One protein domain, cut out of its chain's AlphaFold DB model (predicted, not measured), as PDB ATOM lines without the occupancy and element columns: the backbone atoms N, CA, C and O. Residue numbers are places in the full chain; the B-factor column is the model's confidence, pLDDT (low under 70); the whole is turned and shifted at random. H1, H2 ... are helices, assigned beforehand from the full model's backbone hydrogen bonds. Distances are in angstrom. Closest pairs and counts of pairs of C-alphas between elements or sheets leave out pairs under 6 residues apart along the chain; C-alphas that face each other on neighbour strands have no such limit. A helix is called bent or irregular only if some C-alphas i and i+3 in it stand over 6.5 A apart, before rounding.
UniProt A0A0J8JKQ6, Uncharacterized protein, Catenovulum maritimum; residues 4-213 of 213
ATOM      1  N   LEU A   4     -45.025 -18.943 -21.431       84.19
ATOM      2  CA  LEU A   4     -43.595 -19.258 -21.486       84.19
ATOM      3  C   LEU A   4     -43.199 -20.383 -20.524       84.19
ATOM      4  O   LEU A   4     -42.521 -21.320 -20.922       84.19
ATOM      5  N   THR A   5     -43.683 -20.378 -19.280       85.75
ATOM      6  CA  THR A   5     -43.354 -21.449 -18.317       85.75
ATOM      7  C   THR A   5     -43.773 -22.829 -18.827       85.75
ATOM      8  O   THR A   5     -43.075 -23.818 -18.611       85.75
ATOM      9  N   THR A   6     -44.880 -22.900 -19.569       86.81
ATOM     10  CA  THR A   6     -45.343 -24.167 -20.140       86.81
ATOM     11  C   THR A   6     -44.478 -24.574 -21.330       86.81
ATOM     12  O   THR A   6     -44.148 -25.749 -21.442       86.81
ATOM     13  N   LEU A   7     -44.037 -23.626 -22.165       88.19
ATOM     14  CA  LEU A   7     -43.083 -23.894 -23.244       88.19
ATOM     15  C   LEU A   7     -41.761 -24.470 -22.707       88.19
ATOM     16  O   LEU A   7     -41.306 -25.498 -23.200       88.19
ATOM     17  N   TYR A   8     -41.182 -23.854 -21.671       89.81
ATOM     18  CA  TYR A   8     -39.868 -24.244 -21.145       89.81
ATOM     19  C   TYR A   8     -39.885 -25.528 -20.324       89.81
ATOM     20  O   TYR A   8     -38.978 -26.337 -20.472       89.81
ATOM     21  N   PHE A   9     -40.883 -25.735 -19.461       89.56
ATOM     22  CA  PHE A   9     -40.865 -26.854 -18.509       89.56
ATOM     23  C   PHE A   9     -41.807 -27.996 -18.887       89.56
ATOM     24  O   PHE A   9     -41.654 -29.120 -18.409       89.56
ATOM     25  N   ARG A  10     -42.814 -27.735 -19.727       88.38
ATOM     26  CA  ARG A  10     -43.825 -28.724 -20.134       88.38
ATOM     27  C   ARG A  10     -44.154 -28.597 -21.625       88.38
ATOM     28  O   ARG A  10     -45.332 -28.469 -21.971       88.38
ATOM     29  N   PRO A  11     -43.160 -28.689 -22.530       85.88
ATOM     30  CA  PRO A  11     -43.366 -28.423 -23.954       85.88
ATOM     31  C   PRO A  11     -44.472 -29.305 -24.542       85.88
ATOM     32  O   PRO A  11     -45.347 -28.832 -25.259       85.88
ATOM     33  N   SER A  12     -44.539 -30.577 -24.141       83.06
ATOM     34  CA  SER A  12     -45.610 -31.480 -24.584       83.06
ATOM     35  C   SER A  12     -47.033 -30.994 -24.262       83.06
ATOM     36  O   SER A  12     -47.952 -31.314 -25.012       83.06
ATOM     37  N   LEU A  13     -47.229 -30.237 -23.177       84.56
ATOM     38  CA  LEU A  13     -48.515 -29.640 -22.814       84.56
ATOM     39  C   LEU A  13     -48.769 -28.354 -23.604       84.56
ATOM     40  O   LEU A  13     -49.878 -28.157 -24.091       84.56
ATOM     41  N   PHE A  14     -47.738 -27.524 -23.782       85.75
ATOM     42  CA  PHE A  14     -47.803 -26.305 -24.591       85.75
ATOM     43  C   PHE A  14     -48.285 -26.606 -26.018       85.75
ATOM     44  O   PHE A  14     -49.234 -26.005 -26.513       85.75
ATOM     45  N   PHE A  15     -47.695 -27.621 -26.654       84.06
ATOM     46  CA  PHE A  15     -47.999 -27.986 -28.036       84.06
ATOM     47  C   PHE A  15     -49.345 -28.708 -28.228       84.06
ATOM     48  O   PHE A  15     -49.777 -28.867 -29.367       84.06
ATOM     49  N   LYS A  16     -50.044 -29.097 -27.149       80.75
ATOM     50  CA  LYS A  16     -51.440 -29.570 -27.227       80.75
ATOM     51  C   LYS A  16     -52.434 -28.426 -27.444       80.75
ATOM     52  O   LYS A  16     -53.515 -28.667 -27.966       80.75
ATOM     53  N   GLN A  17     -52.080 -27.198 -27.071       74.81
ATOM     54  CA  GLN A  17     -52.937 -26.014 -27.195       74.81
ATOM     55  C   GLN A  17     -52.706 -25.298 -28.536       74.81
ATOM     56  O   GLN A  17     -52.476 -24.090 -28.582       74.81
ATOM     57  N   LEU A  18     -52.744 -26.057 -29.636       65.94
ATOM     58  CA  LEU A  18     -52.412 -25.572 -30.983       65.94
ATOM     59  C   LEU A  18     -53.195 -24.317 -31.392       65.94
ATOM     60  O   LEU A  18     -52.615 -23.464 -32.052       65.94
ATOM     61  N   GLU A  19     -54.455 -24.166 -30.976       66.12
ATOM     62  CA  GLU A  19     -55.295 -23.005 -31.318       66.12
ATOM     63  C   GLU A  19     -54.801 -21.674 -30.736       66.12
ATOM     64  O   GLU A  19     -54.937 -20.627 -31.367       66.12
ATOM     65  N   ILE A  20     -54.222 -21.678 -29.532       64.75
ATOM     66  CA  ILE A  20     -53.693 -20.447 -28.924       64.75
ATOM     67  C   ILE A  20     -52.372 -20.088 -29.594       64.75
ATOM     68  O   ILE A  20     -52.111 -18.926 -29.901       64.75
ATOM     69  N   CYS A  21     -51.542 -21.093 -29.849       64.56
ATOM     70  CA  CYS A  21     -50.188 -20.884 -30.325       64.56
ATOM     71  C   CYS A  21     -50.112 -20.700 -31.859       64.56
ATOM     72  O   CYS A  21     -49.104 -20.197 -32.357       64.56
ATOM     73  N   SER A  22     -51.180 -21.037 -32.597       68.12
ATOM     74  CA  SER A  22     -51.368 -20.724 -34.022       68.12
ATOM     75  C   SER A  22     -51.873 -19.301 -34.280       68.12
ATOM     76  O   SER A  22     -51.974 -18.898 -35.440       68.12
ATOM     77  N   ARG A  23     -52.163 -18.512 -33.231       82.56
ATOM     78  CA  ARG A  23     -52.564 -17.112 -33.399       82.56
ATOM     79  C   ARG A  23     -51.466 -16.332 -34.138       82.56
ATOM     80  O   ARG A  23     -50.318 -16.336 -33.677       82.56
ATOM     81  N   PRO A  24     -51.803 -15.608 -35.225       85.44
ATOM     82  CA  PRO A  24     -50.814 -14.949 -36.075       85.44
ATOM     83  C   PRO A  24     -49.862 -14.024 -35.313       85.44
ATOM     84  O   PRO A  24     -48.661 -14.049 -35.556       85.44
ATOM     85  N   LEU A  25     -50.375 -13.260 -34.343       88.94
ATOM     86  CA  LEU A  25     -49.572 -12.304 -33.582       88.94
ATOM     87  C   LEU A  25     -48.440 -12.975 -32.787       88.94
ATOM     88  O   LEU A  25     -47.303 -12.517 -32.845       88.94
ATOM     89  N   TYR A  26     -48.718 -14.074 -32.078       88.44
ATOM     90  CA  TYR A  26     -47.686 -14.763 -31.294       88.44
ATOM     91  C   TYR A  26     -46.635 -15.413 -32.187       88.44
ATOM     92  O   TYR A  26     -45.448 -15.368 -31.871       88.44
ATOM     93  N   LEU A  27     -47.056 -15.956 -33.331       90.12
ATOM     94  CA  LEU A  27     -46.139 -16.481 -34.337       90.12
ATOM     95  C   LEU A  27     -45.240 -15.394 -34.926       90.12
ATOM     96  O   LEU A  27     -44.045 -15.632 -35.085       90.12
ATOM     97  N   ILE A  28     -45.784 -14.210 -35.220       93.56
ATOM     98  CA  ILE A  28     -45.005 -13.067 -35.717       93.56
ATOM     99  C   ILE A  28     -43.979 -12.636 -34.669       93.56
ATOM    100  O   ILE A  28     -42.798 -12.539 -34.990       93.56
ATOM    101  N   ILE A  29     -44.399 -12.460 -33.411       93.50
ATOM    102  CA  ILE A  29     -43.505 -12.060 -32.314       93.50
ATOM    103  C   ILE A  29     -42.400 -13.101 -32.103       93.50
ATOM    104  O   ILE A  29     -41.227 -12.745 -32.042       93.50
ATOM    105  N   ALA A  30     -42.744 -14.391 -32.039       94.56
ATOM    106  CA  ALA A  30     -41.761 -15.456 -31.852       94.56
ATOM    107  C   ALA A  30     -40.796 -15.582 -33.044       94.56
ATOM    108  O   ALA A  30     -39.596 -15.772 -32.846       94.56
ATOM    109  N   SER A  31     -41.295 -15.430 -34.277       96.25
ATOM    110  CA  SER A  31     -40.447 -15.435 -35.478       96.25
ATOM    111  C   SER A  31     -39.502 -14.241 -35.489       96.25
ATOM    112  O   SER A  31     -38.331 -14.394 -35.822       96.25
ATOM    113  N   TRP A  32     -39.986 -13.064 -35.090       96.94
ATOM    114  CA  TRP A  32     -39.167 -11.863 -35.010       96.94
ATOM    115  C   TRP A  32     -38.099 -11.974 -33.925       96.94
ATOM    116  O   TRP A  32     -36.936 -11.721 -34.209       96.94
ATOM    117  N   ALA A  33     -38.451 -12.463 -32.731       97.19
ATOM    118  CA  ALA A  33     -37.487 -12.749 -31.670       97.19
ATOM    119  C   ALA A  33     -36.399 -13.725 -32.146       97.19
ATOM    120  O   ALA A  33     -35.209 -13.493 -31.942       97.19
ATOM    121  N   TYR A  34     -36.778 -14.798 -32.844       97.12
ATOM    122  CA  TYR A  34     -35.790 -15.709 -33.419       97.12
ATOM    123  C   TYR A  34     -34.929 -15.046 -34.510       97.12
ATOM    124  O   TYR A  34     -33.726 -15.286 -34.574       97.12
ATOM    125  N   GLY A  35     -35.509 -14.158 -35.319       97.56
ATOM    126  CA  GLY A  35     -34.781 -13.348 -36.294       97.56
ATOM    127  C   GLY A  35     -33.762 -12.397 -35.662       97.56
ATOM    128  O   GLY A  35     -32.621 -12.349 -36.113       97.56
ATOM    129  N   ILE A  36     -34.137 -11.695 -34.588       97.81
ATOM    130  CA  ILE A  36     -33.234 -10.830 -33.810       97.81
ATOM    131  C   ILE A  36     -32.063 -11.649 -33.264       97.81
ATOM    132  O   ILE A  36     -30.910 -11.260 -33.432       97.81
ATOM    133  N   PHE A  37     -32.347 -12.813 -32.674       96.81
ATOM    134  CA  PHE A  37     -31.314 -13.735 -32.202       96.81
ATOM    135  C   PHE A  37     -30.364 -14.174 -33.328       96.81
ATOM    136  O   PHE A  37     -29.156 -14.225 -33.132       96.81
ATOM    137  N   HIS A  38     -30.879 -14.452 -34.527       94.31
ATOM    138  CA  HIS A  38     -30.034 -14.822 -35.664       94.31
ATOM    139  C   HIS A  38     -29.127 -13.677 -36.135       94.31
ATOM    140  O   HIS A  38     -27.996 -13.921 -36.561       94.31
ATOM    141  N   THR A  39     -29.619 -12.438 -36.071       95.31
ATOM    142  CA  THR A  39     -28.818 -11.237 -36.341       95.31
ATOM    143  C   THR A  39     -27.722 -11.069 -35.292       95.31
ATOM    144  O   THR A  39     -26.573 -10.847 -35.665       95.31
ATOM    145  N   LEU A  40     -28.050 -11.243 -34.009       94.88
ATOM    146  CA  LEU A  40     -27.095 -11.217 -32.899       94.88
ATOM    147  C   LEU A  40     -25.963 -12.235 -33.104       94.88
ATOM    148  O   LEU A  40     -24.802 -11.862 -33.186       94.88
ATOM    149  N   ASP A  41     -26.314 -13.499 -33.336       91.50
ATOM    150  CA  ASP A  41     -25.364 -14.590 -33.588       91.50
ATOM    151  C   ASP A  41     -24.487 -14.337 -34.838       91.50
ATOM    152  O   ASP A  41     -23.346 -14.793 -34.951       91.50
ATOM    153  N   ARG A  42     -24.985 -13.568 -35.814       90.88
ATOM    154  CA  ARG A  42     -24.171 -13.104 -36.944       90.88
ATOM    155  C   ARG A  42     -23.181 -12.017 -36.532       90.88
ATOM    156  O   ARG A  42     -22.034 -12.102 -36.964       90.88
ATOM    157  N   ILE A  43     -23.602 -11.046 -35.726       92.31
ATOM    158  CA  ILE A  43     -22.723 -10.010 -35.166       92.31
ATOM    159  C   ILE A  43     -21.617 -10.661 -34.325       92.31
ATOM    160  O   ILE A  43     -20.448 -10.376 -34.570       92.31
ATOM    161  N   ASP A  44     -21.951 -11.614 -33.451       90.19
ATOM    162  CA  ASP A  44     -20.987 -12.365 -32.633       90.19
ATOM    163  C   ASP A  44     -19.904 -13.045 -33.469       90.19
ATOM    164  O   ASP A  44     -18.709 -12.955 -33.184       90.19
ATOM    165  N   ARG A  45     -20.305 -13.706 -34.562       87.19
ATOM    166  CA  ARG A  45     -19.347 -14.313 -35.495       87.19
ATOM    167  C   ARG A  45     -18.447 -13.288 -36.172       87.19
ATOM    168  O   ARG A  45     -17.320 -13.632 -36.520       87.19
ATOM    169  N   HIS A  46     -18.940 -12.082 -36.441       89.25
ATOM    170  CA  HIS A  46     -18.128 -11.030 -37.042       89.25
ATOM    171  C   HIS A  46     -17.150 -10.430 -36.034       89.25
ATOM    172  O   HIS A  46     -15.983 -10.300 -36.385       89.25
ATOM    173  N   LEU A  47     -17.575 -10.211 -34.788       88.75
ATOM    174  CA  LEU A  47     -16.698  -9.820 -33.680       88.75
ATOM    175  C   LEU A  47     -15.572 -10.838 -33.457       88.75
ATOM    176  O   LEU A  47     -14.406 -10.466 -33.371       88.75
ATOM    177  N   LEU A  48     -15.895 -12.134 -33.472       85.50
ATOM    178  CA  LEU A  48     -14.892 -13.197 -33.375       85.50
ATOM    179  C   LEU A  48     -13.917 -13.207 -34.566       85.50
ATOM    180  O   LEU A  48     -12.732 -13.473 -34.417       85.50
ATOM    181  N   LYS A  49     -14.404 -12.952 -35.783       85.44
ATOM    182  CA  LYS A  49     -13.546 -12.880 -36.979       85.44
ATOM    183  C   LYS A  49     -12.647 -11.649 -36.977       85.44
ATOM    184  O   LYS A  49     -11.500 -11.732 -37.408       85.44
ATOM    185  N   GLU A  50     -13.169 -10.524 -36.509       87.38
ATOM    186  CA  GLU A  50     -12.412  -9.294 -36.311       87.38
ATOM    187  C   GLU A  50     -11.298  -9.513 -35.286       87.38
ATOM    188  O   GLU A  50     -10.150  -9.204 -35.590       87.38
ATOM    189  N   SER A  51     -11.593 -10.149 -34.143       83.44
ATOM    190  CA  SER A  51     -10.563 -10.466 -33.147       83.44
ATOM    191  C   SER A  51      -9.458 -11.358 -33.726       83.44
ATOM    192  O   SER A  51      -8.316 -11.273 -33.293       83.44
ATOM    193  N   LEU A  52      -9.764 -12.172 -34.750       80.94
ATOM    194  CA  LEU A  52      -8.815 -13.023 -35.489       80.94
ATOM    195  C   LEU A  52      -8.000 -12.281 -36.559       80.94
ATOM    196  O   LEU A  52      -7.348 -12.940 -37.371       80.94
ATOM    197  N   ASN A  53      -8.051 -10.945 -36.613       84.88
ATOM    198  CA  ASN A  53      -7.474 -10.138 -37.694       84.88
ATOM    199  C   ASN A  53      -7.923 -10.616 -39.091       84.88
ATOM    200  O   ASN A  53      -7.187 -10.534 -40.074       84.88
ATOM    201  N   ARG A  54      -9.148 -11.153 -39.181       85.12
ATOM    202  CA  ARG A  54      -9.779 -11.633 -40.420       85.12
ATOM    203  C   ARG A  54     -11.179 -11.031 -40.576       85.12
ATOM    204  O   ARG A  54     -12.151 -11.788 -40.699       85.12
ATOM    205  N   PRO A  55     -11.319  -9.691 -40.551       83.75
ATOM    206  CA  PRO A  55     -12.619  -9.053 -40.693       83.75
ATOM    207  C   PRO A  55     -13.262  -9.446 -42.026       83.75
ATOM    208  O   PRO A  55     -12.599  -9.676 -43.040       83.75
ATOM    209  N   TRP A  56     -14.585  -9.572 -42.013       81.50
ATOM    210  CA  TRP A  56     -15.345  -9.841 -43.229       81.50
ATOM    211  C   TRP A  56     -15.467  -8.545 -44.052       81.50
ATOM    212  O   TRP A  56     -15.644  -7.495 -43.437       81.50
ATOM    213  N   PRO A  57     -15.412  -8.575 -45.400       84.56
ATOM    214  CA  PRO A  57     -15.616  -7.367 -46.198       84.56
ATOM    215  C   PRO A  57     -16.959  -6.698 -45.879       84.56
ATOM    216  O   PRO A  57     -17.985  -7.383 -45.827       84.56
ATOM    217  N   GLY A  58     -16.958  -5.379 -45.669       82.19
ATOM    218  CA  GLY A  58     -18.144  -4.616 -45.279       82.19
ATOM    219  C   GLY A  58     -18.376  -4.542 -43.769       82.19
ATOM    220  O   GLY A  58     -19.327  -3.885 -43.344       82.19
ATOM    221  N   TRP A  59     -17.551  -5.201 -42.946       86.12
ATOM    222  CA  TRP A  59     -17.669  -5.135 -41.486       86.12
ATOM    223  C   TRP A  59     -17.428  -3.725 -40.947       86.12
ATOM    224  O   TRP A  59     -18.111  -3.318 -40.016       86.12
ATOM    225  N   GLU A  60     -16.558  -2.947 -41.584       84.62
ATOM    226  CA  GLU A  60     -16.285  -1.542 -41.268       84.62
ATOM    227  C   GLU A  60     -17.546  -0.656 -41.257       84.62
ATOM    228  O   GLU A  60     -17.609   0.336 -40.534       84.62
ATOM    229  N   LEU A  61     -18.591  -1.033 -42.007       82.88
ATOM    230  CA  LEU A  61     -19.881  -0.331 -42.013       82.88
ATOM    231  C   LEU A  61     -20.755  -0.683 -40.798       82.88
ATOM    232  O   LEU A  61     -21.640   0.087 -40.429       82.88
ATOM    233  N   PHE A  62     -20.528  -1.850 -40.191       82.44
ATOM    234  CA  PHE A  62     -21.298  -2.384 -39.063       82.44
ATOM    235  C   PHE A  62     -20.554  -2.298 -37.728       82.44
ATOM    236  O   PHE A  62     -21.197  -2.309 -36.683       82.44
ATOM    237  N   GLU A  63     -19.232  -2.156 -37.733       85.44
ATOM    238  CA  GLU A  63     -18.410  -1.971 -36.537       85.44
ATOM    239  C   GLU A  63     -18.908  -0.820 -35.630       85.44
ATOM    240  O   GLU A  63     -18.998  -1.011 -34.412       85.44
ATOM    241  N   PRO A  64     -19.359   0.339 -36.160       88.56
ATOM    242  CA  PRO A  64     -19.922   1.396 -35.321       88.56
ATOM    243  C   PRO A  64     -21.166   0.962 -34.532       88.56
ATOM    244  O   PRO A  64     -21.408   1.464 -33.437       88.56
ATOM    245  N   VAL A  65     -21.944   0.003 -35.047       87.50
ATOM    246  CA  VAL A  65     -23.183  -0.480 -34.414       87.50
ATOM    247  C   VAL A  65     -22.902  -1.130 -33.060       87.50
ATOM    248  O   VAL A  65     -23.707  -0.997 -32.142       87.50
ATOM    249  N   VAL A  66     -21.763  -1.812 -32.924       87.62
ATOM    250  CA  VAL A  66     -21.368  -2.498 -31.682       87.62
ATOM    251  C   VAL A  66     -20.544  -1.612 -30.742       87.62
ATOM    252  O   VAL A  66     -20.502  -1.889 -29.544       87.62
ATOM    253  N   ASN A  67     -19.928  -0.546 -31.270       88.94
ATOM    254  CA  ASN A  67     -19.037   0.361 -30.535       88.94
ATOM    255  C   ASN A  67     -19.720   1.625 -29.998       88.94
ATOM    256  O   ASN A  67     -19.219   2.224 -29.050       88.94
ATOM    257  N   MET A  68     -20.817   2.063 -30.622       82.69
ATOM    258  CA  MET A  68     -21.496   3.313 -30.272       82.69
ATOM    259  C   MET A  68     -22.471   3.122 -29.101       82.69
ATOM    260  O   MET A  68     -22.049   2.964 -27.964       82.69
ATOM    261  N   SER A  69     -23.782   3.170 -29.356       89.62
ATOM    262  CA  SER A  69     -24.819   3.145 -28.326       89.62
ATOM    263  C   SER A  69     -25.689   1.898 -28.436       89.62
ATOM    264  O   SER A  69     -25.973   1.407 -29.533       89.62
ATOM    265  N   TRP A  70     -26.211   1.448 -27.295       95.06
ATOM    266  CA  TRP A  70     -27.227   0.396 -27.247       95.06
ATOM    267  C   TRP A  70     -28.457   0.710 -28.093       95.06
ATOM    268  O   TRP A  70     -29.042  -0.200 -28.668       95.06
ATOM    269  N   LEU A  71     -28.841   1.983 -28.220       93.75
ATOM    270  CA  LEU A  71     -29.969   2.374 -29.062       93.75
ATOM    271  C   LEU A  71     -29.725   2.010 -30.534       93.75
ATOM    272  O   LEU A  71     -30.580   1.380 -31.153       93.75
ATOM    273  N   ASN A  72     -28.553   2.354 -31.078       91.25
ATOM    274  CA  ASN A  72     -28.194   2.018 -32.460       91.25
ATOM    275  C   ASN A  72     -28.135   0.501 -32.653       91.25
ATOM    276  O   ASN A  72     -28.675  -0.024 -33.628       91.25
ATOM    277  N   PHE A  73     -27.540  -0.200 -31.688       94.88
ATOM    278  CA  PHE A  73     -27.478  -1.653 -31.673       94.88
ATOM    279  C   PHE A  73     -28.876  -2.292 -31.713       94.88
ATOM    280  O   PHE A  73     -29.160  -3.113 -32.588       94.88
ATOM    281  N   TRP A  74     -29.788  -1.858 -30.838       96.50
ATOM    282  CA  TRP A  74     -31.166  -2.346 -30.801       96.50
ATOM    283  C   TRP A  74     -31.932  -2.025 -32.082       96.50
ATOM    284  O   TRP A  74     -32.622  -2.901 -32.596       96.50
ATOM    285  N   ILE A  75     -31.793  -0.820 -32.644       94.62
ATOM    286  CA  ILE A  75     -32.432  -0.466 -33.921       94.62
ATOM    287  C   ILE A  75     -31.987  -1.432 -35.023       94.62
ATOM    288  O   ILE A  75     -32.831  -1.989 -35.726       94.62
ATOM    289  N   VAL A  76     -30.683  -1.685 -35.148       93.12
ATOM    290  CA  VAL A  76     -30.146  -2.612 -36.154       93.12
ATOM    291  C   VAL A  76     -30.666  -4.030 -35.927       93.12
ATOM    292  O   VAL A  76     -31.144  -4.667 -36.868       93.12
ATOM    293  N   LEU A  77     -30.640  -4.510 -34.684       95.50
ATOM    294  CA  LEU A  77     -31.172  -5.819 -34.317       95.50
ATOM    295  C   LEU A  77     -32.655  -5.971 -34.670       95.50
ATOM    296  O   LEU A  77     -33.045  -6.987 -35.245       95.50
ATOM    297  N   LEU A  78     -33.478  -4.965 -34.372       96.31
ATOM    298  CA  LEU A  78     -34.918  -4.973 -34.631       96.31
ATOM    299  C   LEU A  78     -35.222  -4.922 -36.137       96.31
ATOM    300  O   LEU A  78     -36.043  -5.706 -36.623       96.31
ATOM    301  N   VAL A  79     -34.530  -4.049 -36.879       95.56
ATOM    302  CA  VAL A  79     -34.737  -3.836 -38.321       95.56
ATOM    303  C   VAL A  79     -34.225  -5.011 -39.148       95.56
ATOM    304  O   VAL A  79     -34.961  -5.509 -39.994       95.56
ATOM    305  N   ILE A  80     -33.002  -5.498 -38.901       94.81
ATOM    306  CA  ILE A  80     -32.429  -6.650 -39.626       94.81
ATOM    307  C   ILE A  80     -33.031  -7.970 -39.123       94.81
ATOM    308  O   ILE A  80     -33.216  -8.918 -39.891       94.81
ATOM    309  N   GLY A  81     -33.408  -8.032 -37.845       96.12
ATOM    310  CA  GLY A  81     -34.081  -9.187 -37.257       96.12
ATOM    311  C   GLY A  81     -35.443  -9.481 -37.883       96.12
ATOM    312  O   GLY A  81     -35.825 -10.644 -37.974       96.12
ATOM    313  N   ALA A  82     -36.172  -8.472 -38.374       96.00
ATOM    314  CA  ALA A  82     -37.462  -8.673 -39.039       96.00
ATOM    315  C   ALA A  82     -37.369  -9.553 -40.309       96.00
ATOM    316  O   ALA A  82     -37.994 -10.621 -40.330       96.00
ATOM    317  N   PRO A  83     -36.575  -9.207 -41.345       97.12
ATOM    318  CA  PRO A  83     -36.402 -10.066 -42.512       97.12
ATOM    319  C   PRO A  83     -35.724 -11.396 -42.157       97.12
ATOM    320  O   PRO A  83     -36.104 -12.429 -42.710       97.12
ATOM    321  N   ALA A  84     -34.791 -11.421 -41.196       95.31
ATOM    322  CA  ALA A  84     -34.202 -12.673 -40.713       95.31
ATOM    323  C   ALA A  84     -35.261 -13.614 -40.110       95.31
ATOM    324  O   ALA A  84     -35.250 -14.815 -40.383       95.31
ATOM    325  N   GLY A  85     -36.222 -13.075 -39.356       96.25
ATOM    326  CA  GLY A  85     -37.339 -13.824 -38.781       96.25
ATOM    327  C   GLY A  85     -38.283 -14.387 -39.841       96.25
ATOM    328  O   GLY A  85     -38.720 -15.533 -39.736       96.25
ATOM    329  N   VAL A  86     -38.538 -13.629 -40.913       96.69
ATOM    330  CA  VAL A  86     -39.293 -14.105 -42.084       96.69
ATOM    331  C   VAL A  86     -38.572 -15.285 -42.738       96.69
ATOM    332  O   VAL A  86     -39.172 -16.343 -42.942       96.69
ATOM    333  N   VAL A  87     -37.272 -15.150 -43.015       96.44
ATOM    334  CA  VAL A  87     -36.463 -16.238 -43.589       96.44
ATOM    335  C   VAL A  87     -36.476 -17.460 -42.673       96.44
ATOM    336  O   VAL A  87     -36.727 -18.571 -43.141       96.44
ATOM    337  N   ALA A  88     -36.286 -17.273 -41.369       93.62
ATOM    338  CA  ALA A  88     -36.324 -18.350 -40.391       93.62
ATOM    339  C   ALA A  88     -37.682 -19.072 -40.361       93.62
ATOM    340  O   ALA A  88     -37.737 -20.303 -40.352       93.62
ATOM    341  N   TYR A  89     -38.788 -18.328 -40.434       95.69
ATOM    342  CA  TYR A  89     -40.133 -18.896 -40.495       95.69
ATOM    343  C   TYR A  89     -40.337 -19.761 -41.744       95.69
ATOM    344  O   TYR A  89     -40.788 -20.908 -41.650       95.69
ATOM    345  N   PHE A  90     -39.991 -19.243 -42.926       96.44
ATOM    346  CA  PHE A  90     -40.238 -19.937 -44.188       96.44
ATOM    347  C   PHE A  90     -39.219 -21.047 -44.463       96.44
ATOM    348  O   PHE A  90     -39.615 -22.201 -44.648       96.44
ATOM    349  N   LEU A  91     -37.928 -20.712 -44.476       96.94
ATOM    350  CA  LEU A  91     -36.842 -21.631 -44.814       96.94
ATOM    351  C   LEU A  91     -36.561 -22.604 -43.667       96.94
ATOM    352  O   LEU A  91     -36.479 -23.812 -43.893       96.94
ATOM    353  N   GLY A  92     -36.486 -22.101 -42.433       95.00
ATOM    354  CA  GLY A  92     -36.271 -22.934 -41.251       95.00
ATOM    355  C   GLY A  92     -37.420 -23.918 -41.034       95.00
ATOM    356  O   GLY A  92     -37.190 -25.110 -40.829       95.00
ATOM    357  N   GLY A  93     -38.666 -23.469 -41.200       95.94
ATOM    358  CA  GLY A  93     -39.831 -24.351 -41.136       95.94
ATOM    359  C   GLY A  93     -39.939 -25.341 -42.305       95.94
ATOM    360  O   GLY A  93     -40.377 -26.476 -42.105       95.94
ATOM    361  N   TRP A  94     -39.498 -24.970 -43.515       97.06
ATOM    362  CA  TRP A  94     -39.370 -25.909 -44.640       97.06
ATOM    363  C   TRP A  94     -38.346 -27.008 -44.340       97.06
ATOM    364  O   TRP A  94     -38.660 -28.195 -44.469       97.06
ATOM    365  N   TRP A  95     -37.160 -26.632 -43.862       97.06
ATOM    366  CA  TRP A  95     -36.125 -27.587 -43.469       97.06
ATOM    367  C   TRP A  95     -36.593 -28.483 -42.317       97.06
ATOM    368  O   TRP A  95     -36.403 -29.700 -42.329       97.06
ATOM    369  N   TYR A  96     -37.296 -27.904 -41.343       97.12
ATOM    370  CA  TYR A  96     -37.904 -28.649 -40.247       97.12
ATOM    371  C   TYR A  96     -38.915 -29.688 -40.745       97.12
ATOM    372  O   TYR A  96     -38.881 -30.841 -40.316       97.12
ATOM    373  N   LYS A  97     -39.765 -29.324 -41.714       97.19
ATOM    374  CA  LYS A  97     -40.714 -30.248 -42.351       97.19
ATOM    375  C   LYS A  97     -40.008 -31.449 -42.987       97.19
ATOM    376  O   LYS A  97     -40.513 -32.567 -42.886       97.19
ATOM    377  N   ILE A  98     -38.855 -31.242 -43.626       97.06
ATOM    378  CA  ILE A  98     -38.043 -32.330 -44.189       97.06
ATOM    379  C   ILE A  98     -37.557 -33.264 -43.076       97.06
ATOM    380  O   ILE A  98     -37.770 -34.473 -43.164       97.06
ATOM    381  N   ARG A  99     -37.005 -32.716 -41.988       96.44
ATOM    382  CA  ARG A  99     -36.559 -33.521 -40.837       96.44
ATOM    383  C   ARG A  99     -37.696 -34.321 -40.200       96.44
ATOM    384  O   ARG A  99     -37.489 -35.472 -39.831       96.44
ATOM    385  N   LEU A 100     -38.906 -33.764 -40.130       97.12
ATOM    386  CA  LEU A 100     -40.089 -34.498 -39.667       97.12
ATOM    387  C   LEU A 100     -40.432 -35.687 -40.578       97.12
ATOM    388  O   LEU A 100     -40.742 -36.771 -40.083       97.12
ATOM    389  N   LYS A 101     -40.335 -35.518 -41.903       96.75
ATOM    390  CA  LYS A 101     -40.531 -36.622 -42.858       96.75
ATOM    391  C   LYS A 101     -39.468 -37.706 -42.687       96.75
ATOM    392  O   LYS A 101     -39.809 -38.884 -42.624       96.75
ATOM    393  N   TRP A 102     -38.200 -37.326 -42.537       96.94
ATOM    394  CA  TRP A 102     -37.114 -38.275 -42.258       96.94
ATOM    395  C   TRP A 102     -37.262 -38.972 -40.897       96.94
ATOM    396  O   TRP A 102     -36.888 -40.133 -40.749       96.94
ATOM    397  N   ALA A 103     -37.895 -38.312 -39.924       96.62
ATOM    398  CA  ALA A 103     -38.300 -38.904 -38.650       96.62
ATOM    399  C   ALA A 103     -39.517 -39.852 -38.757       96.62
ATOM    400  O   ALA A 103     -39.886 -40.498 -37.773       96.62
ATOM    401  N   GLY A 104     -40.127 -39.979 -39.940       96.00
ATOM    402  CA  GLY A 104     -41.209 -40.920 -40.231       96.00
ATOM    403  C   GLY A 104     -42.610 -40.310 -40.300       96.00
ATOM    404  O   GLY A 104     -43.568 -41.070 -40.435       96.00
ATOM    405  N   ALA A 105     -42.755 -38.983 -40.236       94.50
ATOM    406  CA  ALA A 105     -44.056 -38.340 -40.398       94.50
ATOM    407  C   ALA A 105     -44.557 -38.463 -41.850       94.50
ATOM    408  O   ALA A 105     -43.882 -38.027 -42.783       94.50
ATOM    409  N   LYS A 106     -45.754 -39.032 -42.050       87.44
ATOM    410  CA  LYS A 106     -46.325 -39.258 -43.393       87.44
ATOM    411  C   LYS A 106     -46.939 -37.995 -44.001       87.44
ATOM    412  O   LYS A 106     -46.619 -37.633 -45.129       87.44
ATOM    413  N   GLN A 107     -47.799 -37.311 -43.248       84.69
ATOM    414  CA  GLN A 107     -48.452 -36.073 -43.672       84.69
ATOM    415  C   GLN A 107     -48.203 -35.003 -42.616       84.69
ATOM    416  O   GLN A 107     -48.619 -35.134 -41.469       84.69
ATOM    417  N   VAL A 108     -47.463 -33.967 -43.003       88.00
ATOM    418  CA  VAL A 108     -47.169 -32.816 -42.148       88.00
ATOM    419  C   VAL A 108     -47.631 -31.576 -42.882       88.00
ATOM    420  O   VAL A 108     -47.112 -31.246 -43.956       88.00
ATOM    421  N   GLU A 109     -48.601 -30.880 -42.307       90.88
ATOM    422  CA  GLU A 109     -49.003 -29.571 -42.795       90.88
ATOM    423  C   GLU A 109     -47.849 -28.578 -42.655       90.88
ATOM    424  O   GLU A 109     -47.118 -28.558 -41.662       90.88
ATOM    425  N   THR A 110     -47.659 -27.741 -43.675       91.69
ATOM    426  CA  THR A 110     -46.552 -26.776 -43.690       91.69
ATOM    427  C   THR A 110     -46.650 -25.797 -42.524       91.69
ATOM    428  O   THR A 110     -45.633 -25.498 -41.903       91.69
ATOM    429  N   HIS A 111     -47.860 -25.340 -42.198       89.69
ATOM    430  CA  HIS A 111     -48.092 -24.430 -41.081       89.69
ATOM    431  C   HIS A 111     -47.644 -25.046 -39.747       89.69
ATOM    432  O   HIS A 111     -46.853 -24.445 -39.024       89.69
ATOM    433  N   THR A 112     -48.035 -26.295 -39.483       90.12
ATOM    434  CA  THR A 112     -47.643 -27.050 -38.284       90.12
ATOM    435  C   THR A 112     -46.129 -27.206 -38.156       90.12
ATOM    436  O   THR A 112     -45.583 -27.036 -37.068       90.12
ATOM    437  N   ALA A 113     -45.419 -27.468 -39.258       93.69
ATOM    438  CA  ALA A 113     -43.958 -27.559 -39.234       93.69
ATOM    439  C   ALA A 113     -43.283 -26.219 -38.891       93.69
ATOM    440  O   ALA A 113     -42.347 -26.196 -38.095       93.69
ATOM    441  N   ARG A 114     -43.761 -25.104 -39.462       93.62
ATOM    442  CA  ARG A 114     -43.230 -23.759 -39.173       93.62
ATOM    443  C   ARG A 114     -43.485 -23.355 -37.725       93.62
ATOM    444  O   ARG A 114     -42.580 -22.877 -37.051       93.62
ATOM    445  N   TYR A 115     -44.694 -23.625 -37.244       91.31
ATOM    446  CA  TYR A 115     -45.095 -23.433 -35.857       91.31
ATOM    447  C   TYR A 115     -44.170 -24.180 -34.886       91.31
ATOM    448  O   TYR A 115     -43.562 -23.573 -34.004       91.31
ATOM    449  N   LEU A 116     -44.003 -25.490 -35.090       93.12
ATOM    450  CA  LEU A 116     -43.134 -26.316 -34.254       93.12
ATOM    451  C   LEU A 116     -41.689 -25.829 -34.266       93.12
ATOM    452  O   LEU A 116     -41.044 -25.794 -33.218       93.12
ATOM    453  N   HIS A 117     -41.200 -25.434 -35.441       95.25
ATOM    454  CA  HIS A 117     -39.870 -24.874 -35.589       95.25
ATOM    455  C   HIS A 117     -39.702 -23.605 -34.745       95.25
ATOM    456  O   HIS A 117     -38.868 -23.603 -33.844       95.25
ATOM    457  N   ILE A 118     -40.515 -22.572 -34.977       95.62
ATOM    458  CA  ILE A 118     -40.352 -21.262 -34.331       95.62
ATOM    459  C   ILE A 118     -40.447 -21.345 -32.810       95.62
ATOM    460  O   ILE A 118     -39.579 -20.814 -32.125       95.62
ATOM    461  N   TYR A 119     -41.442 -22.042 -32.258       94.38
ATOM    462  CA  TYR A 119     -41.565 -22.127 -30.799       94.38
ATOM    463  C   TYR A 119     -40.470 -22.970 -30.153       94.38
ATOM    464  O   TYR A 119     -40.070 -22.675 -29.031       94.38
ATOM    465  N   SER A 120     -39.945 -23.980 -30.853       95.31
ATOM    466  CA  SER A 120     -38.762 -24.690 -30.360       95.31
ATOM    467  C   SER A 120     -37.548 -23.764 -30.348       95.31
ATOM    468  O   SER A 120     -36.836 -23.715 -29.355       95.31
ATOM    469  N   GLN A 121     -37.350 -22.967 -31.402       95.81
ATOM    470  CA  GLN A 121     -36.255 -21.995 -31.458       95.81
ATOM    471  C   GLN A 121     -36.401 -20.867 -30.432       95.81
ATOM    472  O   GLN A 121     -35.400 -20.384 -29.908       95.81
ATOM    473  N   LEU A 122     -37.633 -20.505 -30.064       95.38
ATOM    474  CA  LEU A 122     -37.892 -19.519 -29.018       95.38
ATOM    475  C   LEU A 122     -37.273 -19.922 -27.671       95.38
ATOM    476  O   LEU A 122     -36.830 -19.055 -26.923       95.38
ATOM    477  N   VAL A 123     -37.179 -21.229 -27.395       95.81
ATOM    478  CA  VAL A 123     -36.552 -21.759 -26.175       95.81
ATOM    479  C   VAL A 123     -35.092 -21.333 -26.048       95.81
ATOM    480  O   VAL A 123     -34.640 -21.092 -24.932       95.81
ATOM    481  N   MET A 124     -34.376 -21.200 -27.167       94.25
ATOM    482  CA  MET A 124     -32.988 -20.732 -27.172       94.25
ATOM    483  C   MET A 124     -32.833 -19.244 -27.455       94.25
ATOM    484  O   MET A 124     -31.930 -18.636 -26.894       94.25
ATOM    485  N   SER A 125     -33.695 -18.632 -28.270       95.75
ATOM    486  CA  SER A 125     -33.543 -17.209 -28.582       95.75
ATOM    487  C   SER A 125     -33.954 -16.309 -27.426       95.75
ATOM    488  O   SER A 125     -33.241 -15.365 -27.108       95.75
ATOM    489  N   LEU A 126     -35.080 -16.595 -26.767       95.19
ATOM    490  CA  LEU A 126     -35.615 -15.716 -25.732       95.19
ATOM    491  C   LEU A 126     -34.657 -15.521 -24.542       95.19
ATOM    492  O   LEU A 126     -34.478 -14.371 -24.150       95.19
ATOM    493  N   PRO A 127     -34.009 -16.557 -23.974       94.19
ATOM    494  CA  PRO A 127     -33.106 -16.368 -22.848       94.19
ATOM    495  C   PRO A 127     -31.904 -15.512 -23.256       94.19
ATOM    496  O   PRO A 127     -31.548 -14.591 -22.530       94.19
ATOM    497  N   THR A 128     -31.329 -15.754 -24.437       93.50
ATOM    498  CA  THR A 128     -30.216 -14.949 -24.954       93.50
ATOM    499  C   THR A 128     -30.625 -13.491 -25.161       93.50
ATOM    500  O   THR A 128     -29.894 -12.589 -24.776       93.50
ATOM    501  N   LEU A 129     -31.817 -13.226 -25.702       95.56
ATOM    502  CA  LEU A 129     -32.302 -11.851 -25.851       95.56
ATOM    503  C   LEU A 129     -32.542 -11.161 -24.505       95.56
ATOM    504  O   LEU A 129     -32.259  -9.974 -24.375       95.56
ATOM    505  N   LEU A 130     -33.037 -11.893 -23.502       95.00
ATOM    506  CA  LEU A 130     -33.173 -11.371 -22.141       95.00
ATOM    507  C   LEU A 130     -31.809 -11.037 -21.532       95.00
ATOM    508  O   LEU A 130     -31.684 -10.005 -20.884       95.00
ATOM    509  N   LEU A 131     -30.789 -11.862 -21.774       93.81
ATOM    510  CA  LEU A 131     -29.421 -11.566 -21.353       93.81
ATOM    511  C   LEU A 131     -28.908 -10.272 -21.998       93.81
ATOM    512  O   LEU A 131     -28.429  -9.401 -21.282       93.81
ATOM    513  N   VAL A 132     -29.071 -10.103 -23.312       94.69
ATOM    514  CA  VAL A 132     -28.636  -8.881 -24.013       94.69
ATOM    515  C   VAL A 132     -29.396  -7.644 -23.517       94.69
ATOM    516  O   VAL A 132     -28.808  -6.578 -23.347       94.69
ATOM    517  N   LEU A 133     -30.691  -7.778 -23.209       96.00
ATOM    518  CA  LEU A 133     -31.463  -6.715 -22.554       96.00
ATOM    519  C   LEU A 133     -30.878  -6.350 -21.189       96.00
ATOM    520  O   LEU A 133     -30.727  -5.170 -20.892       96.00
ATOM    521  N   ILE A 134     -30.510  -7.339 -20.376       94.50
ATOM    522  CA  ILE A 134     -29.877  -7.105 -19.076       94.50
ATOM    523  C   ILE A 134     -28.515  -6.424 -19.261       94.50
ATOM    524  O   ILE A 134     -28.263  -5.408 -18.623       94.50
ATOM    525  N   GLN A 135     -27.669  -6.913 -20.168       94.00
ATOM    526  CA  GLN A 135     -26.365  -6.314 -20.475       94.00
ATOM    527  C   GLN A 135     -26.481  -4.849 -20.902       94.00
ATOM    528  O   GLN A 135     -25.642  -4.037 -20.518       94.00
ATOM    529  N   SER A 136     -27.556  -4.487 -21.608       95.44
ATOM    530  CA  SER A 136     -27.798  -3.098 -22.010       95.44
ATOM    531  C   SER A 136     -28.007  -2.110 -20.861       95.44
ATOM    532  O   SER A 136     -27.966  -0.903 -21.080       95.44
ATOM    533  N   LEU A 137     -28.192  -2.612 -19.636       95.31
ATOM    534  CA  LEU A 137     -28.290  -1.811 -18.416       95.31
ATOM    535  C   LEU A 137     -26.955  -1.667 -17.670       95.31
ATOM    536  O   LEU A 137     -26.856  -0.819 -16.789       95.31
ATOM    537  N   PHE A 138     -25.961  -2.508 -17.977       94.25
ATOM    538  CA  PHE A 138     -24.721  -2.623 -17.194       94.25
ATOM    539  C   PHE A 138     -23.452  -2.237 -17.955       94.25
ATOM    540  O   PHE A 138     -22.455  -1.916 -17.317       94.25
ATOM    541  N   TYR A 139     -23.475  -2.274 -19.286       94.25
ATOM    542  CA  TYR A 139     -22.326  -1.946 -20.133       94.25
ATOM    543  C   TYR A 139     -22.626  -0.720 -20.990       94.25
ATOM    544  O   TYR A 139     -23.781  -0.492 -21.347       94.25
ATOM    545  N   ASP A 140     -21.602   0.032 -21.393       94.12
ATOM    546  CA  ASP A 140     -21.807   1.239 -22.208       94.12
ATOM    547  C   ASP A 140     -22.246   0.898 -23.640       94.12
ATOM    548  O   ASP A 140     -23.021   1.624 -24.268       94.12
ATOM    549  N   ASN A 141     -21.755  -0.231 -24.160       94.25
ATOM    550  CA  ASN A 141     -22.040  -0.725 -25.501       94.25
ATOM    551  C   ASN A 141     -21.945  -2.256 -25.584       94.25
ATOM    552  O   ASN A 141     -21.488  -2.934 -24.660       94.25
ATOM    553  N   TYR A 142     -22.375  -2.802 -26.723       94.38
ATOM    554  CA  TYR A 142     -22.408  -4.245 -26.939       94.38
ATOM    555  C   TYR A 142     -21.010  -4.877 -26.974       94.38
ATOM    556  O   TYR A 142     -20.835  -5.984 -26.468       94.38
ATOM    557  N   ARG A 143     -19.997  -4.185 -27.519       93.00
ATOM    558  CA  ARG A 143     -18.629  -4.723 -27.571       93.00
ATOM    559  C   ARG A 143     -18.064  -4.993 -26.177       93.00
ATOM    560  O   ARG A 143     -17.488  -6.057 -25.965       93.00
ATOM    561  N   GLN A 144     -18.243  -4.067 -25.237       92.44
ATOM    562  CA  GLN A 144     -17.799  -4.260 -23.852       92.44
ATOM    563  C   GLN A 144     -18.500  -5.457 -23.189       92.44
ATOM    564  O   GLN A 144     -17.847  -6.260 -22.517       92.44
ATOM    565  N   ALA A 145     -19.814  -5.604 -23.405       92.81
ATOM    566  CA  ALA A 145     -20.577  -6.740 -22.891       92.81
ATOM    567  C   ALA A 145     -20.033  -8.068 -23.445       92.81
ATOM    568  O   ALA A 145     -19.659  -8.955 -22.679       92.81
ATOM    569  N   TRP A 146     -19.867  -8.148 -24.769       90.50
ATOM    570  CA  TRP A 146     -19.350  -9.325 -25.468       90.50
ATOM    571  C   TRP A 146     -17.959  -9.758 -24.978       90.50
ATOM    572  O   TRP A 146     -17.693 -10.947 -24.817       90.50
ATOM    573  N   GLN A 147     -17.071  -8.804 -24.675       87.94
ATOM    574  CA  GLN A 147     -15.728  -9.095 -24.149       87.94
ATOM    575  C   GLN A 147     -15.738  -9.682 -22.726       87.94
ATOM    576  O   GLN A 147     -14.763 -10.311 -22.319       87.94
ATOM    577  N   THR A 148     -16.828  -9.511 -21.974       84.94
ATOM    578  CA  THR A 148     -16.944  -9.935 -20.565       84.94
ATOM    579  C   THR A 148     -17.745 -11.246 -20.404       84.94
ATOM    580  O   THR A 148     -17.875 -11.784 -19.306       84.94
ATOM    581  N   ASP A 149     -18.264 -11.814 -21.498       78.31
ATOM    582  CA  ASP A 149     -19.396 -12.754 -21.483       78.31
ATOM    583  C   ASP A 149     -19.078 -14.250 -21.311       78.31
ATOM    584  O   ASP A 149     -19.956 -15.100 -21.483       78.31
ATOM    585  N   VAL A 150     -17.856 -14.621 -20.924       72.56
ATOM    586  CA  VAL A 150     -17.423 -16.036 -20.891       72.56
ATOM    587  C   VAL A 150     -18.328 -16.922 -20.014       72.56
ATOM    588  O   VAL A 150     -18.691 -18.033 -20.410       72.56
ATOM    589  N   ILE A 151     -18.741 -16.435 -18.838       76.19
ATOM    590  CA  ILE A 151     -19.606 -17.187 -17.907       76.19
ATOM    591  C   ILE A 151     -21.022 -17.343 -18.475       76.19
ATOM    592  O   ILE A 151     -21.630 -18.414 -18.377       76.19
ATOM    593  N   TRP A 152     -21.549 -16.287 -19.093       78.62
ATOM    594  CA  TRP A 152     -22.887 -16.300 -19.670       78.62
ATOM    595  C   TRP A 152     -22.956 -17.204 -20.894       78.62
ATOM    596  O   TRP A 152     -23.890 -17.993 -21.023       78.62
ATOM    597  N   PHE A 153     -21.928 -17.192 -21.737       78.19
ATOM    598  CA  PHE A 153     -21.815 -18.115 -22.859       78.19
ATOM    599  C   PHE A 153     -21.926 -19.582 -22.408       78.19
ATOM    600  O   PHE A 153     -22.714 -20.348 -22.970       78.19
ATOM    601  N   ALA A 154     -21.213 -19.962 -21.342       78.19
ATOM    602  CA  ALA A 154     -21.282 -21.310 -20.783       78.19
ATOM    603  C   ALA A 154     -22.694 -21.659 -20.282       78.19
ATOM    604  O   ALA A 154     -23.227 -22.712 -20.637       78.19
ATOM    605  N   LEU A 155     -23.335 -20.767 -19.519       85.38
ATOM    606  CA  LEU A 155     -24.682 -20.995 -18.987       85.38
ATOM    607  C   LEU A 155     -25.733 -21.132 -20.100       85.38
ATOM    608  O   LEU A 155     -26.572 -22.034 -20.068       85.38
ATOM    609  N   PHE A 156     -25.688 -20.253 -21.101       87.62
ATOM    610  CA  PHE A 156     -26.699 -20.204 -22.157       87.62
ATOM    611  C   PHE A 156     -26.476 -21.244 -23.263       87.62
ATOM    612  O   PHE A 156     -27.417 -21.566 -23.994       87.62
ATOM    613  N   SER A 157     -25.291 -21.861 -23.326       87.06
ATOM    614  CA  SER A 157     -24.989 -22.970 -24.243       87.06
ATOM    615  C   SER A 157     -25.901 -24.190 -24.062       87.06
ATOM    616  O   SER A 157     -26.081 -24.970 -24.996       87.06
ATOM    617  N   ALA A 158     -26.542 -24.344 -22.896       92.50
ATOM    618  CA  ALA A 158     -27.496 -25.419 -22.636       92.50
ATOM    619  C   ALA A 158     -28.820 -25.253 -23.411       92.50
ATOM    620  O   ALA A 158     -29.477 -26.244 -23.752       92.50
ATOM    621  N   PHE A 159     -29.233 -24.017 -23.718       94.75
ATOM    622  CA  PHE A 159     -30.550 -23.757 -24.303       94.75
ATOM    623  C   PHE A 159     -30.729 -24.281 -25.735       94.75
ATOM    624  O   PHE A 159     -31.811 -24.798 -26.019       94.75
ATOM    625  N   PRO A 160     -29.732 -24.238 -26.638       95.00
ATOM    626  CA  PRO A 160     -29.830 -24.904 -27.939       95.00
ATOM    627  C   PRO A 160     -30.104 -26.409 -27.837       95.00
ATOM    628  O   PRO A 160     -30.947 -26.938 -28.566       95.00
ATOM    629  N   PHE A 161     -29.488 -27.105 -26.876       95.69
ATOM    630  CA  PHE A 161     -29.794 -28.517 -26.624       95.69
ATOM    631  C   PHE A 161     -31.219 -28.689 -26.095       95.69
ATOM    632  O   PHE A 161     -31.949 -29.573 -26.549       95.69
ATOM    633  N   TRP A 162     -31.661 -27.811 -25.193       96.19
ATOM    634  CA  TRP A 162     -33.038 -27.832 -24.701       96.19
ATOM    635  C   TRP A 162     -34.076 -27.530 -25.795       96.19
ATOM    636  O   TRP A 162     -35.139 -28.154 -25.833       96.19
ATOM    637  N   SER A 163     -33.752 -26.652 -26.745       96.81
ATOM    638  CA  SER A 163     -34.538 -26.384 -27.959       96.81
ATOM    639  C   SER A 163     -34.694 -27.648 -28.819       96.81
ATOM    640  O   SER A 163     -35.806 -27.974 -29.250       96.81
ATOM    641  N   CYS A 164     -33.631 -28.445 -28.984       96.94
ATOM    642  CA  CYS A 164     -33.699 -29.740 -29.669       96.94
ATOM    643  C   CYS A 164     -34.666 -30.722 -28.985       96.94
ATOM    644  O   CYS A 164     -35.526 -31.319 -29.644       96.94
ATOM    645  N   PHE A 165     -34.568 -30.869 -27.658       95.88
ATOM    646  CA  PHE A 165     -35.479 -31.725 -26.889       95.88
ATOM    647  C   PHE A 165     -36.924 -31.225 -26.945       95.88
ATOM    648  O   PHE A 165     -37.838 -32.021 -27.170       95.88
ATOM    649  N   THR A 166     -37.133 -29.915 -26.816       95.56
ATOM    650  CA  THR A 166     -38.440 -29.265 -26.983       95.56
ATOM    651  C   THR A 166     -39.051 -29.628 -28.330       95.56
ATOM    652  O   THR A 166     -40.183 -30.109 -28.376       95.56
ATOM    653  N   SER A 167     -38.275 -29.503 -29.407       95.00
ATOM    654  CA  SER A 167     -38.677 -29.892 -30.760       95.00
ATOM    655  C   SER A 167     -39.077 -31.369 -30.845       95.00
ATOM    656  O   SER A 167     -40.122 -31.695 -31.409       95.00
ATOM    657  N   TYR A 168     -38.301 -32.278 -30.249       96.00
ATOM    658  CA  TYR A 168     -38.640 -33.703 -30.213       96.00
ATOM    659  C   TYR A 168     -39.947 -33.980 -29.456       96.00
ATOM    660  O   TYR A 168     -40.801 -34.720 -29.957       96.00
ATOM    661  N   TYR A 169     -40.130 -33.385 -28.272       92.56
ATOM    662  CA  TYR A 169     -41.351 -33.553 -27.479       92.56
ATOM    663  C   TYR A 169     -42.576 -32.989 -28.191       92.56
ATOM    664  O   TYR A 169     -43.636 -33.612 -28.163       92.56
ATOM    665  N   ALA A 170     -42.426 -31.839 -28.842       90.50
ATOM    666  CA  ALA A 170     -43.476 -31.199 -29.610       90.50
ATOM    667  C   ALA A 170     -43.903 -32.074 -30.799       90.50
ATOM    668  O   ALA A 170     -45.069 -32.459 -30.922       90.50
ATOM    669  N   ALA A 171     -42.938 -32.476 -31.626       92.56
ATOM    670  CA  ALA A 171     -43.186 -33.262 -32.825       92.56
ATOM    671  C   ALA A 171     -43.749 -34.656 -32.513       92.56
ATOM    672  O   ALA A 171     -44.667 -35.104 -33.190       92.56
ATOM    673  N   SER A 172     -43.264 -35.321 -31.458       92.25
ATOM    674  CA  SER A 172     -43.733 -36.662 -31.062       92.25
ATOM    675  C   SER A 172     -45.159 -36.681 -30.503       92.25
ATOM    676  O   SER A 172     -45.736 -37.753 -30.333       92.25
ATOM    677  N   ARG A 173     -45.724 -35.514 -30.160       88.75
ATOM    678  CA  ARG A 173     -47.114 -35.392 -29.697       88.75
ATOM    679  C   ARG A 173     -48.092 -35.062 -30.811       88.75
ATOM    680  O   ARG A 173     -49.242 -35.468 -30.714       88.75
ATOM    681  N   ILE A 174     -47.641 -34.342 -31.832       88.44
ATOM    682  CA  ILE A 174     -48.489 -33.916 -32.951       88.44
ATOM    683  C   ILE A 174     -48.402 -34.904 -34.116       88.44
ATOM    684  O   ILE A 174     -49.396 -35.175 -34.782       88.44
ATOM    685  N   CYS A 175     -47.219 -35.457 -34.371       90.19
ATOM    686  CA  CYS A 175     -46.965 -36.347 -35.492       90.19
ATOM    687  C   CYS A 175     -46.735 -37.782 -35.010       90.19
ATOM    688  O   CYS A 175     -46.099 -38.026 -33.985       90.19
ATOM    689  N   GLN A 176     -47.176 -38.752 -35.810       91.56
ATOM    690  CA  GLN A 176     -46.746 -40.138 -35.650       91.56
ATOM    691  C   GLN A 176     -45.319 -40.277 -36.191       91.56
ATOM    692  O   GLN A 176     -45.096 -40.173 -37.397       91.56
ATOM    693  N   LEU A 177     -44.354 -40.480 -35.294       94.38
ATOM    694  CA  LEU A 177     -42.929 -40.550 -35.620       94.38
ATOM    695  C   LEU A 177     -42.328 -41.913 -35.268       94.38
ATOM    696  O   LEU A 177     -42.748 -42.580 -34.322       94.38
ATOM    697  N   LYS A 178     -41.261 -42.294 -35.975       95.69
ATOM    698  CA  LYS A 178     -40.413 -43.431 -35.597       95.69
ATOM    699  C   LYS A 178     -39.408 -42.959 -34.548       95.69
ATOM    700  O   LYS A 178     -38.482 -42.225 -34.879       95.69
ATOM    701  N   ARG A 179     -39.546 -43.415 -33.296       94.19
ATOM    702  CA  ARG A 179     -38.767 -42.930 -32.133       94.19
ATOM    703  C   ARG A 179     -37.263 -42.757 -32.397       94.19
ATOM    704  O   ARG A 179     -36.727 -41.689 -32.129       94.19
ATOM    705  N   LYS A 180     -36.589 -43.777 -32.944       96.06
ATOM    706  CA  LYS A 180     -35.138 -43.723 -33.222       96.06
ATOM    707  C   LYS A 180     -34.782 -42.656 -34.265       96.06
ATOM    708  O   LYS A 180     -33.861 -41.878 -34.050       96.06
ATOM    709  N   ALA A 181     -35.540 -42.587 -35.359       96.56
ATOM    710  CA  ALA A 181     -35.323 -41.593 -36.408       96.56
ATOM    711  C   ALA A 181     -35.637 -40.170 -35.915       96.56
ATOM    712  O   ALA A 181     -34.906 -39.237 -36.229       96.56
ATOM    713  N   ALA A 182     -36.681 -40.007 -35.098       96.31
ATOM    714  CA  ALA A 182     -37.030 -38.729 -34.485       96.31
ATOM    715  C   ALA A 182     -35.934 -38.213 -33.548       96.31
ATOM    716  O   ALA A 182     -35.556 -37.050 -33.651       96.31
ATOM    717  N   LEU A 183     -35.385 -39.072 -32.684       96.94
ATOM    718  CA  LEU A 183     -34.254 -38.707 -31.828       96.94
ATOM    719  C   LEU A 183     -33.032 -38.300 -32.658       96.94
ATOM    720  O   LEU A 183     -32.429 -37.267 -32.384       96.94
ATOM    721  N   PHE A 184     -32.701 -39.058 -33.705       97.44
ATOM    722  CA  PHE A 184     -31.576 -38.726 -34.575       97.44
ATOM    723  C   PHE A 184     -31.747 -37.361 -35.259       97.44
ATOM    724  O   PHE A 184     -30.903 -36.485 -35.099       97.44
ATOM    725  N   TRP A 185     -32.855 -37.144 -35.971       96.94
ATOM    726  CA  TRP A 185     -33.037 -35.945 -36.795       96.94
ATOM    727  C   TRP A 185     -33.421 -34.687 -36.013       96.94
ATOM    728  O   TRP A 185     -33.146 -33.575 -36.474       96.94
ATOM    729  N   LEU A 186     -34.081 -34.823 -34.861       96.75
ATOM    730  CA  LEU A 186     -34.551 -33.679 -34.072       96.75
ATOM    731  C   LEU A 186     -33.650 -33.353 -32.881       96.75
ATOM    732  O   LEU A 186     -33.681 -32.206 -32.442       96.75
ATOM    733  N   VAL A 187     -32.858 -34.316 -32.394       97.50
ATOM    734  CA  VAL A 187     -31.981 -34.139 -31.229       97.50
ATOM    735  C   VAL A 187     -30.519 -34.326 -31.598       97.50
ATOM    736  O   VAL A 187     -29.781 -33.351 -31.622       97.50
ATOM    737  N   TYR A 188     -30.086 -35.540 -31.937       97.19
ATOM    738  CA  TYR A 188     -28.653 -35.823 -32.055       97.19
ATOM    739  C   TYR A 188     -27.973 -35.051 -33.184       97.19
ATOM    740  O   TYR A 188     -26.958 -34.413 -32.938       97.19
ATOM    741  N   ALA A 189     -28.536 -35.048 -34.393       96.19
ATOM    742  CA  ALA A 189     -27.962 -34.327 -35.526       96.19
ATOM    743  C   ALA A 189     -27.778 -32.817 -35.246       96.19
ATOM    744  O   ALA A 189     -26.651 -32.337 -35.369       96.19
ATOM    745  N   PRO A 190     -28.809 -32.054 -34.821       95.69
ATOM    746  CA  PRO A 190     -28.612 -30.644 -34.485       95.69
ATOM    747  C   PRO A 190     -27.720 -30.437 -33.252       95.69
ATOM    748  O   PRO A 190     -26.903 -29.524 -33.254       95.69
ATOM    749  N   SER A 191     -27.800 -31.294 -32.228       96.19
ATOM    750  CA  SER A 191     -26.901 -31.207 -31.068       96.19
ATOM    751  C   SER A 191     -25.433 -31.398 -31.446       96.19
ATOM    752  O   SER A 191     -24.592 -30.658 -30.951       96.19
ATOM    753  N   ILE A 192     -25.117 -32.325 -32.356       96.56
ATOM    754  CA  ILE A 192     -23.757 -32.498 -32.884       96.56
ATOM    755  C   ILE A 192     -23.302 -31.226 -33.607       96.56
ATOM    756  O   ILE A 192     -22.178 -30.787 -33.393       96.56
ATOM    757  N   MET A 193     -24.168 -30.590 -34.405       93.75
ATOM    758  CA  MET A 193     -23.825 -29.318 -35.056       93.75
ATOM    759  C   MET A 193     -23.503 -28.213 -34.041       93.75
ATOM    760  O   MET A 193     -22.521 -27.500 -34.230       93.75
ATOM    761  N   TYR A 194     -24.276 -28.092 -32.956       92.38
ATOM    762  CA  TYR A 194     -23.977 -27.133 -31.886       92.38
ATOM    763  C   TYR A 194     -22.665 -27.457 -31.170       92.38
ATOM    764  O   TYR A 194     -21.863 -26.558 -30.948       92.38
ATOM    765  N   ILE A 195     -22.401 -28.734 -30.870       93.38
ATOM    766  CA  ILE A 195     -21.131 -29.166 -30.268       93.38
ATOM    767  C   ILE A 195     -19.956 -28.780 -31.168       93.38
ATOM    768  O   ILE A 195     -18.996 -28.193 -30.684       93.38
ATOM    769  N   LEU A 196     -20.033 -29.056 -32.471       92.75
ATOM    770  CA  LEU A 196     -18.974 -28.694 -33.417       92.75
ATOM    771  C   LEU A 196     -18.770 -27.176 -33.496       92.75
ATOM    772  O   LEU A 196     -17.629 -26.720 -33.520       92.75
ATOM    773  N   ALA A 197     -19.853 -26.394 -33.490       88.31
ATOM    774  CA  ALA A 197     -19.771 -24.936 -33.472       88.31
ATOM    775  C   ALA A 197     -19.091 -24.415 -32.193       88.31
ATOM    776  O   ALA A 197     -18.208 -23.562 -32.272       88.31
ATOM    777  N   TYR A 198     -19.447 -24.964 -31.028       87.31
ATOM    778  CA  TYR A 198     -18.847 -24.587 -29.746       87.31
ATOM    779  C   TYR A 198     -17.398 -25.045 -29.596       87.31
ATOM    780  O   TYR A 198     -16.583 -24.287 -29.080       87.31
ATOM    781  N   LEU A 199     -17.047 -26.236 -30.084       87.44
ATOM    782  CA  LEU A 199     -15.657 -26.696 -30.119       87.44
ATOM    783  C   LEU A 199     -14.803 -25.801 -31.014       87.44
ATOM    784  O   LEU A 199     -13.714 -25.408 -30.607       87.44
ATOM    785  N   GLY A 200     -15.310 -25.432 -32.195       84.50
ATOM    786  CA  GLY A 200     -14.631 -24.484 -33.075       84.50
ATOM    787  C   GLY A 200     -14.423 -23.128 -32.399       84.50
ATOM    788  O   GLY A 200     -13.330 -22.577 -32.455       84.50
ATOM    789  N   TYR A 201     -15.441 -22.622 -31.698       80.56
ATOM    790  CA  TYR A 201     -15.337 -21.392 -30.912       80.56
ATOM    791  C   TYR A 201     -14.282 -21.499 -29.795       80.56
ATOM    792  O   TYR A 201     -13.439 -20.617 -29.652       80.56
ATOM    793  N   TRP A 202     -14.279 -22.598 -29.040       80.56
ATOM    794  CA  TRP A 202     -13.351 -22.804 -27.926       80.56
ATOM    795  C   TRP A 202     -11.894 -22.958 -28.374       80.56
ATOM    796  O   TRP A 202     -11.003 -22.352 -27.784       80.56
ATOM    797  N   GLN A 203     -11.646 -23.722 -29.441       82.12
ATOM    798  CA  GLN A 203     -10.306 -23.862 -30.024       82.12
ATOM    799  C   GLN A 203      -9.744 -22.509 -30.474       82.12
ATOM    800  O   GLN A 203      -8.564 -22.233 -30.273       82.12
ATOM    801  N   LEU A 204     -10.597 -21.648 -31.038       73.00
ATOM    802  CA  LEU A 204     -10.203 -20.291 -31.414       73.00
ATOM    803  C   LEU A 204      -9.812 -19.460 -30.187       73.00
ATOM    804  O   LEU A 204      -8.780 -18.799 -30.225       73.00
ATOM    805  N   LEU A 205     -10.579 -19.525 -29.093       72.19
ATOM    806  CA  LEU A 205     -10.247 -18.816 -27.851       72.19
ATOM    807  C   LEU A 205      -8.915 -19.272 -27.236       72.19
ATOM    808  O   LEU A 205      -8.134 -18.434 -26.790       72.19
ATOM    809  N   GLN A 206      -8.633 -20.577 -27.226       75.75
ATOM    810  CA  GLN A 206      -7.373 -21.107 -26.688       75.75
ATOM    811  C   GLN A 206      -6.158 -20.618 -27.483       75.75
ATOM    812  O   GLN A 206      -5.179 -20.176 -26.890       75.75
ATOM    813  N   HIS A 207      -6.256 -20.596 -28.815       74.06
ATOM    814  CA  HIS A 207      -5.188 -20.081 -29.671       74.06
ATOM    815  C   HIS A 207      -4.840 -18.604 -29.382       74.06
ATOM    816  O   HIS A 207      -3.679 -18.209 -29.479       74.06
ATOM    817  N   PHE A 208      -5.816 -17.779 -28.979       62.88
ATOM    818  CA  PHE A 208      -5.554 -16.401 -28.541       62.88
ATOM    819  C   PHE A 208      -4.827 -16.317 -27.208       62.88
ATOM    820  O   PHE A 208      -3.907 -15.516 -27.068       62.88
ATOM    821  N   ALA A 209      -5.240 -17.126 -26.232       66.44
ATOM    822  CA  ALA A 209      -4.603 -17.133 -24.921       66.44
ATOM    823  C   ALA A 209      -3.108 -17.488 -25.022       66.44
ATOM    824  O   ALA A 209      -2.307 -16.939 -24.277       66.44
ATOM    825  N   GLU A 210      -2.743 -18.354 -25.973       71.69
ATOM    826  CA  GLU A 210      -1.360 -18.779 -26.226       71.69
ATOM    827  C   GLU A 210      -0.538 -17.787 -27.068       71.69
ATOM    828  O   GLU A 210       0.679 -17.746 -26.941       71.69
ATOM    829  N   THR A 211      -1.166 -17.000 -27.949       67.56
ATOM    830  CA  THR A 211      -0.457 -16.027 -28.811       67.56
ATOM    831  C   THR A 211      -0.303 -14.645 -28.175       67.56
ATOM    832  O   THR A 211       0.507 -13.848 -28.643       67.56
ATOM    833  N   ALA A 212      -1.071 -14.351 -27.123       56.44
ATOM    834  CA  ALA A 212      -0.990 -13.108 -26.356       56.44
ATOM    835  C   ALA A 212      -0.002 -13.168 -25.169       56.44
ATOM    836  O   ALA A 212       0.232 -12.135 -24.540       56.44
ATOM    837  N   SER A 213       0.541 -14.352 -24.854       52.03
ATOM    838  CA  SER A 213       1.569 -14.595 -23.825       52.03
ATOM    839  C   SER A 213       2.973 -14.621 -24.411       52.03
ATOM    840  O   SER A 213       3.882 -14.046 -23.775       52.03
TER     841      SER A 213
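This is residues 4 to 213 of the 213 residues of an uncharacterized protein of Catenovulum maritimum (UniProt A0A0J8JKQ6). H7 runs through the middle of a body of long helices: H4 and H6 cross as an X and both pack on H7, H10 packs on another side of H7 and runs back along it, and the bent helix H11 packs on H10, on the side away from H7. The short helices H5 and H8 pack together near the first residues of H6, and H2 packs on H10. The printed part has 210 residues with eleven named helices, H1 to H11 in order, and no named strand: all helix, with packing part aligned, part crossed. It is compact, with a radius of gyration of the C-alphas of 18.3 A, and only just elongated, spanning 54 by 36 by 31 A.

H1, residues 4 to 9, begins at C-alpha 4, (-43.595, -19.258, -21.486). H2 is residues 11 to 14, H3 18 to 21. H4, residues 24 to 51, measures 40.6 A. H5 is residues 63 to 67. H6, residues 70 to 102, measures 42.6 A, with a kink of 38 degrees near residue 86. H7, residues 110 to 135, measures 36.9 A, with a kink of 39 degrees near residue 125. H8 is residues 142 to 148, H9 150 to 156. H10, residues 158 to 174, measures 24.9 A. H11, residues 179 to 211, was assigned as one helix by its hydrogen bonds but is bent: C-alphas 186 and 189 are 6.8 A apart. Its arms are H11a, residues 179 to 186, and H11b, residues 189 to 211, 33.7 A long, ending at C-alpha 211, (-0.457, -16.027, -28.811).

The hubs are H6 and H7, a helical hairpin; their closest C-alphas, Gly 93 and Arg 114, are 4.0 A apart. H4 touches H6 with residues 31 to 40 alone, closest C-alphas Gly 35 and Gly 85, 3.6 A, only just about perpendicular at 72 degrees. H7 touches H10 with residues 116 to 127 alone, closest C-alphas Met 124 and Phe 159, 4.8 A, at a shallow tilt of 24 degrees, opposite ways. H10 touches H11b with residues 160 to 164 alone, closest C-alphas Phe 161 and Ser 191, 5.9 A. H1 only just touches H7, with 3 pairs of C-alphas within 8 A, the closest Tyr 8 and Val 123, 6.5 A. H3 and H9 touch no helix. Every O i to N i+4 pair is within hydrogen-bond range in H1, H4, H5, H8, H9, H10, H11a and H11b, but 28 of 29 in H6 and 18 of 22 in H7; H2 and H3 are too short for one.

The C-alphas farthest apart, Glu 19 and Ser 213, are 58.0 A apart. The printed part has no cut. The link H4 to H5 is long, 11 residues. The mean pLDDT of the printed part is 89.7; residues 18 to 22, 208 to 209 and 211 to 213 are under 70.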